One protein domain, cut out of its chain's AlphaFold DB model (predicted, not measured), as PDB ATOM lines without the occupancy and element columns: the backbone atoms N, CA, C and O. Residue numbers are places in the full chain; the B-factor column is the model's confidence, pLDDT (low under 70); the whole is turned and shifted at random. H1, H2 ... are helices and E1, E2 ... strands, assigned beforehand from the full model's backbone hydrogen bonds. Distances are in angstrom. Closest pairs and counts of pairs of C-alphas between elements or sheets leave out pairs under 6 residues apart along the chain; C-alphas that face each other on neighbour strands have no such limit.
ATOM      1  N   LYS A 226      -0.871 -36.979   8.386       92.38
ATOM      2  CA  LYS A 226      -1.346 -37.499   9.683       92.38
ATOM      3  C   LYS A 226      -2.348 -38.658   9.540       92.38
ATOM      4  O   LYS A 226      -2.371 -39.543  10.388       92.38
ATOM      5  N   HIS A 227      -3.181 -38.643   8.498       94.62
ATOM      6  CA  HIS A 227      -4.089 -39.750   8.183       94.62
ATOM      7  C   HIS A 227      -3.304 -40.943   7.641       94.62
ATOM      8  O   HIS A 227      -3.454 -42.044   8.152       94.62
ATOM      9  N   THR A 228      -2.407 -40.703   6.685       94.19
ATOM     10  CA  THR A 228      -1.522 -41.718   6.098       94.19
ATOM     11  C   THR A 228      -0.708 -42.443   7.167       94.19
ATOM     12  O   THR A 228      -0.742 -43.662   7.249       94.19
ATOM     13  N   HIS A 229      -0.050 -41.683   8.044       91.00
ATOM     14  CA  HIS A 229       0.708 -42.162   9.198       91.00
ATOM     15  C   HIS A 229      -0.142 -43.050  10.111       91.00
ATOM     16  O   HIS A 229       0.286 -44.152  10.445       91.00
ATOM     17  N   LYS A 230      -1.380 -42.632  10.424       92.44
ATOM     18  CA  LYS A 230      -2.320 -43.455  11.196       92.44
ATOM     19  C   LYS A 230      -2.651 -44.766  10.482       92.44
ATOM     20  O   LYS A 230      -2.564 -45.804  11.115       92.44
ATOM     21  N   ILE A 231      -3.000 -44.738   9.194       93.56
ATOM     22  CA  ILE A 231      -3.339 -45.963   8.451       93.56
ATOM     23  C   ILE A 231      -2.139 -46.915   8.363       93.56
ATOM     24  O   ILE A 231      -2.310 -48.111   8.562       93.56
ATOM     25  N   LEU A 232      -0.924 -46.409   8.129       91.12
ATOM     26  CA  LEU A 232       0.293 -47.233   8.127       91.12
ATOM     27  C   LEU A 232       0.562 -47.834   9.523       91.12
ATOM     28  O   LEU A 232       0.902 -49.009   9.628       91.12
ATOM     29  N   SER A 233       0.348 -47.065  10.595       89.81
ATOM     30  CA  SER A 233       0.456 -47.557  11.977       89.81
ATOM     31  C   SER A 233      -0.612 -48.604  12.315       89.81
ATOM     32  O   SER A 233      -0.286 -49.619  12.923       89.81
ATOM     33  N   ASP A 234      -1.864 -48.391  11.903       89.94
ATOM     34  CA  ASP A 234      -2.973 -49.331  12.110       89.94
ATOM     35  C   ASP A 234      -2.763 -50.625  11.287       89.94
ATOM     36  O   ASP A 234      -3.107 -51.714  11.747       89.94
ATOM     37  N   ALA A 235      -2.174 -50.526  10.088       87.12
ATOM     38  CA  ALA A 235      -1.902 -51.657   9.199       87.12
ATOM     39  C   ALA A 235      -0.702 -52.517   9.633       87.12
ATOM     40  O   ALA A 235      -0.732 -53.734   9.435       87.12
ATOM     41  N   PHE A 236       0.350 -51.913  10.200       79.12
ATOM     42  CA  PHE A 236       1.604 -52.611  10.539       79.12
ATOM     43  C   PHE A 236       1.779 -52.899  12.044       79.12
ATOM     44  O   PHE A 236       2.644 -53.697  12.420       79.12
ATOM     45  N   GLY A 237       0.915 -52.335  12.895       74.44
ATOM     46  CA  GLY A 237       0.747 -52.722  14.300       74.44
ATOM     47  C   GLY A 237       1.976 -52.478  15.178       74.44
ATOM     48  O   GLY A 237       2.709 -51.513  14.987       74.44
ATOM     49  N   ASP A 238       2.213 -53.372  16.143       64.38
ATOM     50  CA  ASP A 238       3.258 -53.229  17.175       64.38
ATOM     51  C   ASP A 238       4.699 -53.179  16.626       64.38
ATOM     52  O   ASP A 238       5.619 -52.798  17.344       64.38
ATOM     53  N   ASN A 239       4.907 -53.544  15.354       62.41
ATOM     54  CA  ASN A 239       6.206 -53.454  14.682       62.41
ATOM     55  C   ASN A 239       6.451 -52.088  14.012       62.41
ATOM     56  O   ASN A 239       7.486 -51.919  13.370       62.41
ATOM     57  N   TYR A 240       5.501 -51.151  14.106       73.19
ATOM     58  CA  TYR A 240       5.572 -49.833  13.485       73.19
ATOM     59  C   TYR A 240       6.481 -48.882  14.272       73.19
ATOM     60  O   TYR A 240       6.081 -48.304  15.284       73.19
ATOM     61  N   GLU A 241       7.681 -48.633  13.752       69.44
ATOM     62  CA  GLU A 241       8.513 -47.510  14.187       69.44
ATOM     63  C   GLU A 241       8.595 -46.461  13.082       69.44
ATOM     64  O   GLU A 241       8.985 -46.769  11.953       69.44
ATOM     65  N   SER A 242       8.267 -45.206  13.415       74.88
ATOM     66  CA  SER A 242       8.420 -44.079  12.496       74.88
ATOM     67  C   SER A 242       9.303 -42.977  13.058       74.88
ATOM     68  O   SER A 242       8.966 -42.376  14.082       74.88
ATOM     69  N   PHE A 243      10.370 -42.641  12.339       75.56
ATOM     70  CA  PHE A 243      11.224 -41.496  12.641       75.56
ATOM     71  C   PHE A 243      11.406 -40.609  11.409       75.56
ATOM     72  O   PHE A 243      11.431 -41.075  10.269       75.56
ATOM     73  N   ALA A 244      11.521 -39.306  11.657       69.06
ATOM     74  CA  ALA A 244      11.815 -38.320  10.633       69.06
ATOM     75  C   ALA A 244      13.332 -38.151  10.497       69.06
ATOM     76  O   ALA A 244      13.993 -37.715  11.440       69.06
ATOM     77  N   ALA A 245      13.867 -38.451   9.318       62.84
ATOM     78  CA  ALA A 245      15.239 -38.139   8.950       62.84
ATOM     79  C   ALA A 245      15.265 -36.849   8.110       62.84
ATOM     80  O   ALA A 245      14.676 -36.787   7.030       62.84
ATOM     81  N   ASP A 246      15.965 -35.816   8.594       57.25
ATOM     82  CA  ASP A 246      16.322 -34.641   7.784       57.25
ATOM     83  C   ASP A 246      17.579 -34.975   6.970       57.25
ATOM     84  O   ASP A 246      18.715 -34.734   7.391       57.25
ATOM     85  N   THR A 247      17.383 -35.603   5.810       57.19
ATOM     86  CA  THR A 247      18.487 -35.913   4.900       57.19
ATOM     87  C   THR A 247      18.970 -34.639   4.217       57.19
ATOM     88  O   THR A 247      18.396 -34.187   3.222       57.19
ATOM     89  N   LYS A 248      20.071 -34.081   4.730       47.78
ATOM     90  CA  LYS A 248      20.833 -33.011   4.076       47.78
ATOM     91  C   LYS A 248      21.587 -33.558   2.861       47.78
ATOM     92  O   LYS A 248      22.768 -33.894   2.948       47.78
ATOM     93  N   SER A 249      20.893 -33.632   1.727       49.34
ATOM     94  CA  SER A 249      21.536 -33.706   0.411       49.34
ATOM     95  C   SER A 249      22.422 -32.472   0.202       49.34
ATOM     96  O   SER A 249      22.090 -31.385   0.673       49.34
ATOM     97  N   LYS A 250      23.552 -32.624  -0.499       47.69
ATOM     98  CA  LYS A 250      24.443 -31.493  -0.811       47.69
ATOM     99  C   LYS A 250      23.865 -30.529  -1.852       47.69
ATOM    100  O   LYS A 250      24.299 -29.382  -1.866       47.69
ATOM    101  N   ASP A 251      22.893 -30.966  -2.657       56.28
ATOM    102  CA  ASP A 251      22.436 -30.228  -3.846       56.28
ATOM    103  C   ASP A 251      20.924 -29.917  -3.889       56.28
ATOM    104  O   ASP A 251      20.485 -29.181  -4.770       56.28
ATOM    105  N   GLU A 252      20.108 -30.390  -2.935       52.72
ATOM    106  CA  GLU A 252      18.670 -30.065  -2.889       52.72
ATOM    107  C   GLU A 252      18.118 -29.805  -1.478       52.72
ATOM    108  O   GLU A 252      18.696 -30.192  -0.462       52.72
ATOM    109  N   LYS A 253      16.968 -29.112  -1.436       51.97
ATOM    110  CA  LYS A 253      16.219 -28.732  -0.223       51.97
ATOM    111  C   LYS A 253      16.020 -29.939   0.705       51.97
ATOM    112  O   LYS A 253      15.631 -30.994   0.219       51.97
ATOM    113  N   SER A 254      16.160 -29.741   2.024       52.56
ATOM    114  CA  SER A 254      15.856 -30.741   3.066       52.56
ATOM    115  C   SER A 254      14.613 -31.577   2.734       52.56
ATOM    116  O   SER A 254      13.479 -31.082   2.802       52.56
ATOM    117  N   LYS A 255      14.842 -32.844   2.366       61.78
ATOM    118  CA  LYS A 255      13.785 -33.827   2.120       61.78
ATOM    119  C   LYS A 255      13.425 -34.442   3.472       61.78
ATOM    120  O   LYS A 255      14.286 -34.988   4.155       61.78
ATOM    121  N   PHE A 256      12.168 -34.282   3.882       68.62
ATOM    122  CA  PHE A 256      11.662 -34.833   5.138       68.62
ATOM    123  C   PHE A 256      11.252 -36.276   4.863       68.62
ATOM    124  O   PHE A 256      10.169 -36.517   4.338       68.62
ATOM    125  N   ILE A 257      12.141 -37.221   5.155       79.12
ATOM    126  CA  ILE A 257      11.884 -38.639   4.912       79.12
ATOM    127  C   ILE A 257      11.367 -39.255   6.207       79.12
ATOM    128  O   ILE A 257      12.011 -39.163   7.253       79.12
ATOM    129  N   VAL A 258      10.200 -39.884   6.133       82.50
ATOM    130  CA  VAL A 258       9.685 -40.743   7.195       82.50
ATOM    131  C   VAL A 258      10.123 -42.162   6.879       82.50
ATOM    132  O   VAL A 258       9.734 -42.721   5.854       82.50
ATOM    133  N   HIS A 259      10.940 -42.724   7.759       82.81
ATOM    134  CA  HIS A 259      11.162 -44.161   7.800       82.81
ATOM    135  C   HIS A 259       9.976 -44.819   8.496       82.81
ATOM    136  O   HIS A 259       9.431 -44.257   9.446       82.81
ATOM    137  N   VAL A 260       9.584 -45.991   8.019       83.62
ATOM    138  CA  VAL A 260       8.537 -46.841   8.575       83.62
ATOM    139  C   VAL A 260       9.095 -48.255   8.595       83.62
ATOM    140  O   VAL A 260       9.148 -48.918   7.558       83.62
ATOM    141  N   LYS A 261       9.545 -48.711   9.763       83.12
ATOM    142  CA  LYS A 261       9.963 -50.106   9.927       83.12
ATOM    143  C   LYS A 261       8.757 -51.000  10.186       83.12
ATOM    144  O   LYS A 261       7.793 -50.567  10.813       83.12
ATOM    145  N   PHE A 262       8.817 -52.234   9.686       81.25
ATOM    146  CA  PHE A 262       7.894 -53.314  10.041       81.25
ATOM    147  C   PHE A 262       8.554 -54.679   9.809       81.25
ATOM    148  O   PHE A 262       8.865 -55.067   8.683       81.25
ATOM    149  N   GLY A 263       8.788 -55.424  10.895       81.25
ATOM    150  CA  GLY A 263       9.525 -56.693  10.881       81.25
ATOM    151  C   GLY A 263      10.891 -56.561  10.201       81.25
ATOM    152  O   GLY A 263      11.758 -55.894  10.748       81.25
ATOM    153  N   ASN A 264      11.095 -57.182   9.029       84.81
ATOM    154  CA  ASN A 264      12.361 -57.104   8.283       84.81
ATOM    155  C   ASN A 264      12.329 -56.157   7.067       84.81
ATOM    156  O   ASN A 264      13.032 -56.388   6.086       84.81
ATOM    157  N   TYR A 265      11.518 -55.098   7.127       87.81
ATOM    158  CA  TYR A 265      11.455 -54.050   6.108       87.81
ATOM    159  C   TYR A 265      11.660 -52.645   6.704       87.81
ATOM    160  O   TYR A 265      11.131 -52.345   7.774       87.81
ATOM    161  N   ASP A 266      12.378 -51.779   5.978       89.50
ATOM    162  CA  ASP A 266      12.496 -50.327   6.206       89.50
ATOM    163  C   ASP A 266      11.921 -49.583   4.990       89.50
ATOM    164  O   ASP A 266      12.491 -49.613   3.896       89.50
ATOM    165  N   LEU A 267      10.762 -48.946   5.169       90.94
ATOM    166  CA  LEU A 267      10.052 -48.195   4.137       90.94
ATOM    167  C   LEU A 267      10.289 -46.692   4.303       90.94
ATOM    168  O   LEU A 267       9.826 -46.077   5.259       90.94
ATOM    169  N   LYS A 268      10.952 -46.081   3.327       91.31
ATOM    170  CA  LYS A 268      11.240 -44.645   3.271       91.31
ATOM    171  C   LYS A 268      10.202 -43.951   2.396       91.31
ATOM    172  O   LYS A 268      10.105 -44.259   1.209       91.31
ATOM    173  N   ILE A 269       9.455 -42.997   2.948       91.00
ATOM    174  CA  ILE A 269       8.472 -42.179   2.214       91.00
ATOM    175  C   ILE A 269       8.758 -40.698   2.476       91.00
ATOM    176  O   ILE A 269       8.953 -40.300   3.622       91.00
ATOM    177  N   ASP A 270       8.727 -39.858   1.438       90.00
ATOM    178  CA  ASP A 270       8.568 -38.410   1.623       90.00
ATOM    179  C   ASP A 270       7.068 -38.064   1.569       90.00
ATOM    180  O   ASP A 270       6.427 -38.296   0.541       90.00
ATOM    181  N   PRO A 271       6.487 -37.479   2.633       88.00
ATOM    182  CA  PRO A 271       5.088 -37.051   2.669       88.00
ATOM    183  C   PRO A 271       4.657 -36.064   1.571       88.00
ATOM    184  O   PRO A 271       3.460 -35.806   1.435       88.00
ATOM    185  N   LYS A 272       5.600 -35.471   0.829       86.56
ATOM    186  CA  LYS A 272       5.352 -34.582  -0.319       86.56
ATOM    187  C   LYS A 272       5.395 -35.303  -1.671       86.56
ATOM    188  O   LYS A 272       4.905 -34.744  -2.648       86.56
ATOM    189  N   ASP A 273       5.953 -36.511  -1.738       88.12
ATOM    190  CA  ASP A 273       6.171 -37.289  -2.971       88.12
ATOM    191  C   ASP A 273       4.910 -38.108  -3.326       88.12
ATOM    192  O   ASP A 273       4.900 -39.340  -3.393       88.12
ATOM    193  N   VAL A 274       3.789 -37.389  -3.470       92.56
ATOM    194  CA  VAL A 274       2.494 -37.942  -3.884       92.56
ATOM    195  C   VAL A 274       2.473 -38.048  -5.407       92.56
ATOM    196  O   VAL A 274       2.393 -37.039  -6.107       92.56
ATOM    197  N   ILE A 275       2.503 -39.277  -5.917       90.38
ATOM    198  CA  ILE A 275       2.497 -39.573  -7.358       90.38
ATOM    199  C   ILE A 275       1.089 -39.642  -7.958       90.38
ATOM    200  O   ILE A 275       0.939 -39.600  -9.179       90.38
ATOM    201  N   GLY A 276       0.048 -39.726  -7.125       88.31
ATOM    202  CA  GLY A 276      -1.343 -39.684  -7.569       88.31
ATOM    203  C   GLY A 276      -2.341 -39.575  -6.418       88.31
ATOM    204  O   GLY A 276      -2.048 -39.945  -5.284       88.31
ATOM    205  N   SER A 277      -3.541 -39.078  -6.712       87.62
ATOM    206  CA  SER A 277      -4.677 -39.064  -5.784       87.62
ATOM    207  C   SER A 277      -5.951 -39.362  -6.560       87.62
ATOM    208  O   SER A 277      -6.519 -38.473  -7.194       87.62
ATOM    209  N   GLY A 278      -6.335 -40.639  -6.555       83.81
ATOM    210  CA  GLY A 278      -7.549 -41.146  -7.181       83.81
ATOM    211  C   GLY A 278      -8.775 -40.952  -6.291       83.81
ATOM    212  O   GLY A 278      -8.667 -40.543  -5.133       83.81
ATOM    213  N   SER A 279      -9.957 -41.285  -6.812       80.81
ATOM    214  CA  SER A 279     -11.240 -41.028  -6.137       80.81
ATOM    215  C   SER A 279     -11.350 -41.626  -4.723       80.81
ATOM    216  O   SER A 279     -11.958 -41.005  -3.848       80.81
ATOM    217  N   ILE A 280     -10.741 -42.793  -4.484       88.94
ATOM    218  CA  ILE A 280     -10.790 -43.525  -3.205       88.94
ATOM    219  C   ILE A 280      -9.483 -43.513  -2.399       88.94
ATOM    220  O   ILE A 280      -9.530 -43.714  -1.185       88.94
ATOM    221  N   ALA A 281      -8.336 -43.262  -3.037       92.50
ATOM    222  CA  ALA A 281      -7.013 -43.474  -2.453       92.50
ATOM    223  C   ALA A 281      -5.976 -42.445  -2.924       92.50
ATOM    224  O   ALA A 281      -6.046 -41.926  -4.039       92.50
ATOM    225  N   GLN A 282      -4.966 -42.215  -2.091       94.44
ATOM    226  CA  GLN A 282      -3.768 -41.444  -2.410       94.44
ATOM    227  C   GLN A 282      -2.570 -42.376  -2.553       94.44
ATOM    228  O   GLN A 282      -2.467 -43.356  -1.819       94.44
ATOM    229  N   VAL A 283      -1.662 -42.067  -3.476       94.88
ATOM    230  CA  VAL A 283      -0.504 -42.905  -3.795       94.88
ATOM    231  C   VAL A 283       0.780 -42.109  -3.613       94.88
ATOM    232  O   VAL A 283       0.975 -41.069  -4.243       94.88
ATOM    233  N   TYR A 284       1.664 -42.621  -2.767       95.56
ATOM    234  CA  TYR A 284       3.000 -42.084  -2.524       95.56
ATOM    235  C   TYR A 284       4.051 -42.908  -3.259       95.56
ATOM    236  O   TYR A 284       3.881 -44.117  -3.430       95.56
ATOM    237  N   LYS A 285       5.168 -42.277  -3.629       94.94
ATOM    238  CA  LYS A 285       6.398 -43.002  -3.955       94.94
ATOM    239  C   LYS A 285       7.199 -43.248  -2.678       94.94
ATOM    240  O   LYS A 285       7.373 -42.345  -1.860       94.94
ATOM    241  N   GLY A 286       7.701 -44.465  -2.529       93.44
ATOM    242  CA  GLY A 286       8.603 -44.852  -1.454       93.44
ATOM    243  C   GLY A 286       9.778 -45.681  -1.958       93.44
ATOM    244  O   GLY A 286       9.844 -46.071  -3.126       93.44
ATOM    245  N   ILE A 287      10.707 -45.952  -1.048       93.69
ATOM    246  CA  ILE A 287      11.803 -46.903  -1.230       93.69
ATOM    247  C   ILE A 287      11.698 -47.916  -0.098       93.69
ATOM    248  O   ILE A 287      11.733 -47.536   1.070       93.69
ATOM    249  N   LEU A 288      11.547 -49.189  -0.440       92.06
ATOM    250  CA  LEU A 288      11.509 -50.296   0.499       92.06
ATOM    251  C   LEU A 288      12.860 -51.005   0.486       92.06
ATOM    252  O   LEU A 288      13.292 -51.496  -0.554       92.06
ATOM    253  N   ARG A 289      13.502 -51.097   1.646       90.81
ATOM    254  CA  ARG A 289      14.658 -51.964   1.866       90.81
ATOM    255  C   ARG A 289      14.203 -53.195   2.636       90.81
ATOM    256  O   ARG A 289      13.497 -53.058   3.636       90.81
ATOM    257  N   GLN A 290      14.627 -54.378   2.205       86.62
ATOM    258  CA  GLN A 290      14.508 -55.590   3.011       86.62
ATOM    259  C   GLN A 290      15.804 -55.799   3.808       86.62
ATOM    260  O   GLN A 290      16.901 -55.663   3.269       86.62
ATOM    261  N   GLU A 291      15.680 -56.077   5.104       78.31
ATOM    262  CA  GLU A 291      16.792 -56.478   5.968       78.31
ATOM    263  C   GLU A 291      16.884 -58.014   5.968       78.31
ATOM    264  O   GLU A 291      15.879 -58.705   6.181       78.31
ATOM    265  N   ASP A 292      18.076 -58.555   5.706       69.06
ATOM    266  CA  ASP A 292      18.320 -59.999   5.737       69.06
ATOM    267  C   ASP A 292      18.252 -60.536   7.171       69.06
ATOM    268  O   ASP A 292      18.759 -59.928   8.115       69.06
ATOM    269  N   GLU A 304      17.394 -51.967  -2.514       87.75
ATOM    270  CA  GLU A 304      16.403 -50.912  -2.346       87.75
ATOM    271  C   GLU A 304      15.421 -50.952  -3.523       87.75
ATOM    272  O   GLU A 304      15.756 -50.609  -4.659       87.75
ATOM    273  N   ARG A 305      14.180 -51.358  -3.249       91.00
ATOM    274  CA  ARG A 305      13.100 -51.469  -4.233       91.00
ATOM    275  C   ARG A 305      12.249 -50.202  -4.218       91.00
ATOM    276  O   ARG A 305      11.751 -49.792  -3.171       91.00
ATOM    277  N   ALA A 306      12.043 -49.573  -5.371       94.38
ATOM    278  CA  ALA A 306      11.092 -48.468  -5.477       94.38
ATOM    279  C   ALA A 306       9.656 -49.012  -5.376       94.38
ATOM    280  O   ALA A 306       9.298 -49.943  -6.096       94.38
ATOM    281  N   VAL A 307       8.829 -48.420  -4.510       95.88
ATOM    282  CA  VAL A 307       7.462 -48.894  -4.228       95.88
ATOM    283  C   VAL A 307       6.418 -47.788  -4.351       95.88
ATOM    284  O   VAL A 307       6.695 -46.613  -4.093       95.88
ATOM    285  N   ALA A 308       5.206 -48.164  -4.747       96.69
ATOM    286  CA  ALA A 308       4.016 -47.336  -4.661       96.69
ATOM    287  C   ALA A 308       3.248 -47.697  -3.381       96.69
ATOM    288  O   ALA A 308       2.955 -48.865  -3.131       96.69
ATOM    289  N   VAL A 309       2.924 -46.693  -2.565       96.38
ATOM    290  CA  VAL A 309       2.197 -46.860  -1.298       96.38
ATOM    291  C   VAL A 309       0.824 -46.210  -1.442       96.38
ATOM    292  O   VAL A 309       0.694 -44.986  -1.370       96.38
ATOM    293  N   LYS A 310      -0.193 -47.036  -1.698       96.25
ATOM    294  CA  LYS A 310      -1.603 -46.653  -1.835       96.25
ATOM    295  C   LYS A 310      -2.266 -46.649  -0.462       96.25
ATOM    296  O   LYS A 310      -2.198 -47.647   0.248       96.25
ATOM    297  N   VAL A 311      -2.940 -45.560  -0.105       96.50
ATOM    298  CA  VAL A 311      -3.652 -45.404   1.173       96.50
ATOM    299  C   VAL A 311      -5.039 -44.816   0.934       96.50
ATOM    300  O   VAL A 311      -5.171 -43.783   0.274       96.50
ATOM    301  N   LEU A 312      -6.078 -45.450   1.482       95.38
ATOM    302  CA  LEU A 312      -7.462 -44.994   1.346       95.38
ATOM    303  C   LEU A 312      -7.694 -43.620   1.996       95.38
ATOM    304  O   LEU A 312      -7.128 -43.283   3.040       95.38
ATOM    305  N   HIS A 313      -8.561 -42.814   1.381       94.44
ATOM    306  CA  HIS A 313      -8.903 -41.474   1.864       94.44
ATOM    307  C   HIS A 313      -9.669 -41.497   3.206       94.44
ATOM    308  O   HIS A 313     -10.378 -42.458   3.514       94.44
ATOM    309  N   PRO A 314      -9.597 -40.418   4.013       93.38
ATOM    310  CA  PRO A 314     -10.315 -40.337   5.282       93.38
ATOM    311  C   PRO A 314     -11.829 -40.495   5.116       93.38
ATOM    312  O   PRO A 314     -12.453 -39.791   4.318       93.38
ATOM    313  N   GLN A 315     -12.427 -41.347   5.952       90.81
ATOM    314  CA  GLN A 315     -13.876 -41.595   6.010       90.81
ATOM    315  C   GLN A 315     -14.484 -42.090   4.683       90.81
ATOM    316  O   GLN A 315     -15.649 -41.811   4.384       90.81
TER     317      GLN A 315
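AT A GLANCE: This is residues 226 to 292 and 304 to 315 of the 546 residues of the protein "Hypothetical protein" of Chaetoceros debilis (UniProt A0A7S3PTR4). A strongly twisted antiparallel sheet, in order E1 E2 E3 E4 E5, curls round one helix, H1, making two layers, a helix on one face of a sheet. The 79 printed residues, H1 then E1 to E5 along the chain, are of mixed class and compact, radius of gyration of the C-alphas 12.9 A, spanning 40 by 28 by 21 A.

HOW THE PARTS SIT: E1, residues 241 to 247, E2, 255 to 262, E3, 265 to 277, and E4, 281 to 290, form a meander, each strand the antiparallel neighbour of the one before. Within hydrogen-bond range are N 245 and O 257, 2.9 A, N 260 and O 267, 2.8 A, and N 268 and O 287, 2.8 A. E5, residues 304 to 312, is antiparallel to E4, with N 284 and O 309 at 2.9 A. E3 bends by 85 degrees at residue 272. H1, residues 226 to 239, is on the sheet; its closest C-alphas to E2 are Asn 239 and Phe 262, 4.9 A. In H1, 8 of 10 O i to N i+4 pairs are within range.

IN THESE COORDINATES: H1 begins at C-alpha 226 (-1.346, -37.499, 9.683) and measures 18.3 A; E1 to E5 measure 17.9, 21.8, 25.0, 25.3 and 24.9 A. E5 ends at C-alpha 312 (-7.462, -44.994, 1.346).

THE WHOLE: Residues 293 to 303 are not printed, a gap of 12.3 A between C-alphas 292 and 304. Of the links printed whole, none is long. Confidence is under 70 in 17 residues, among them 244 to 256.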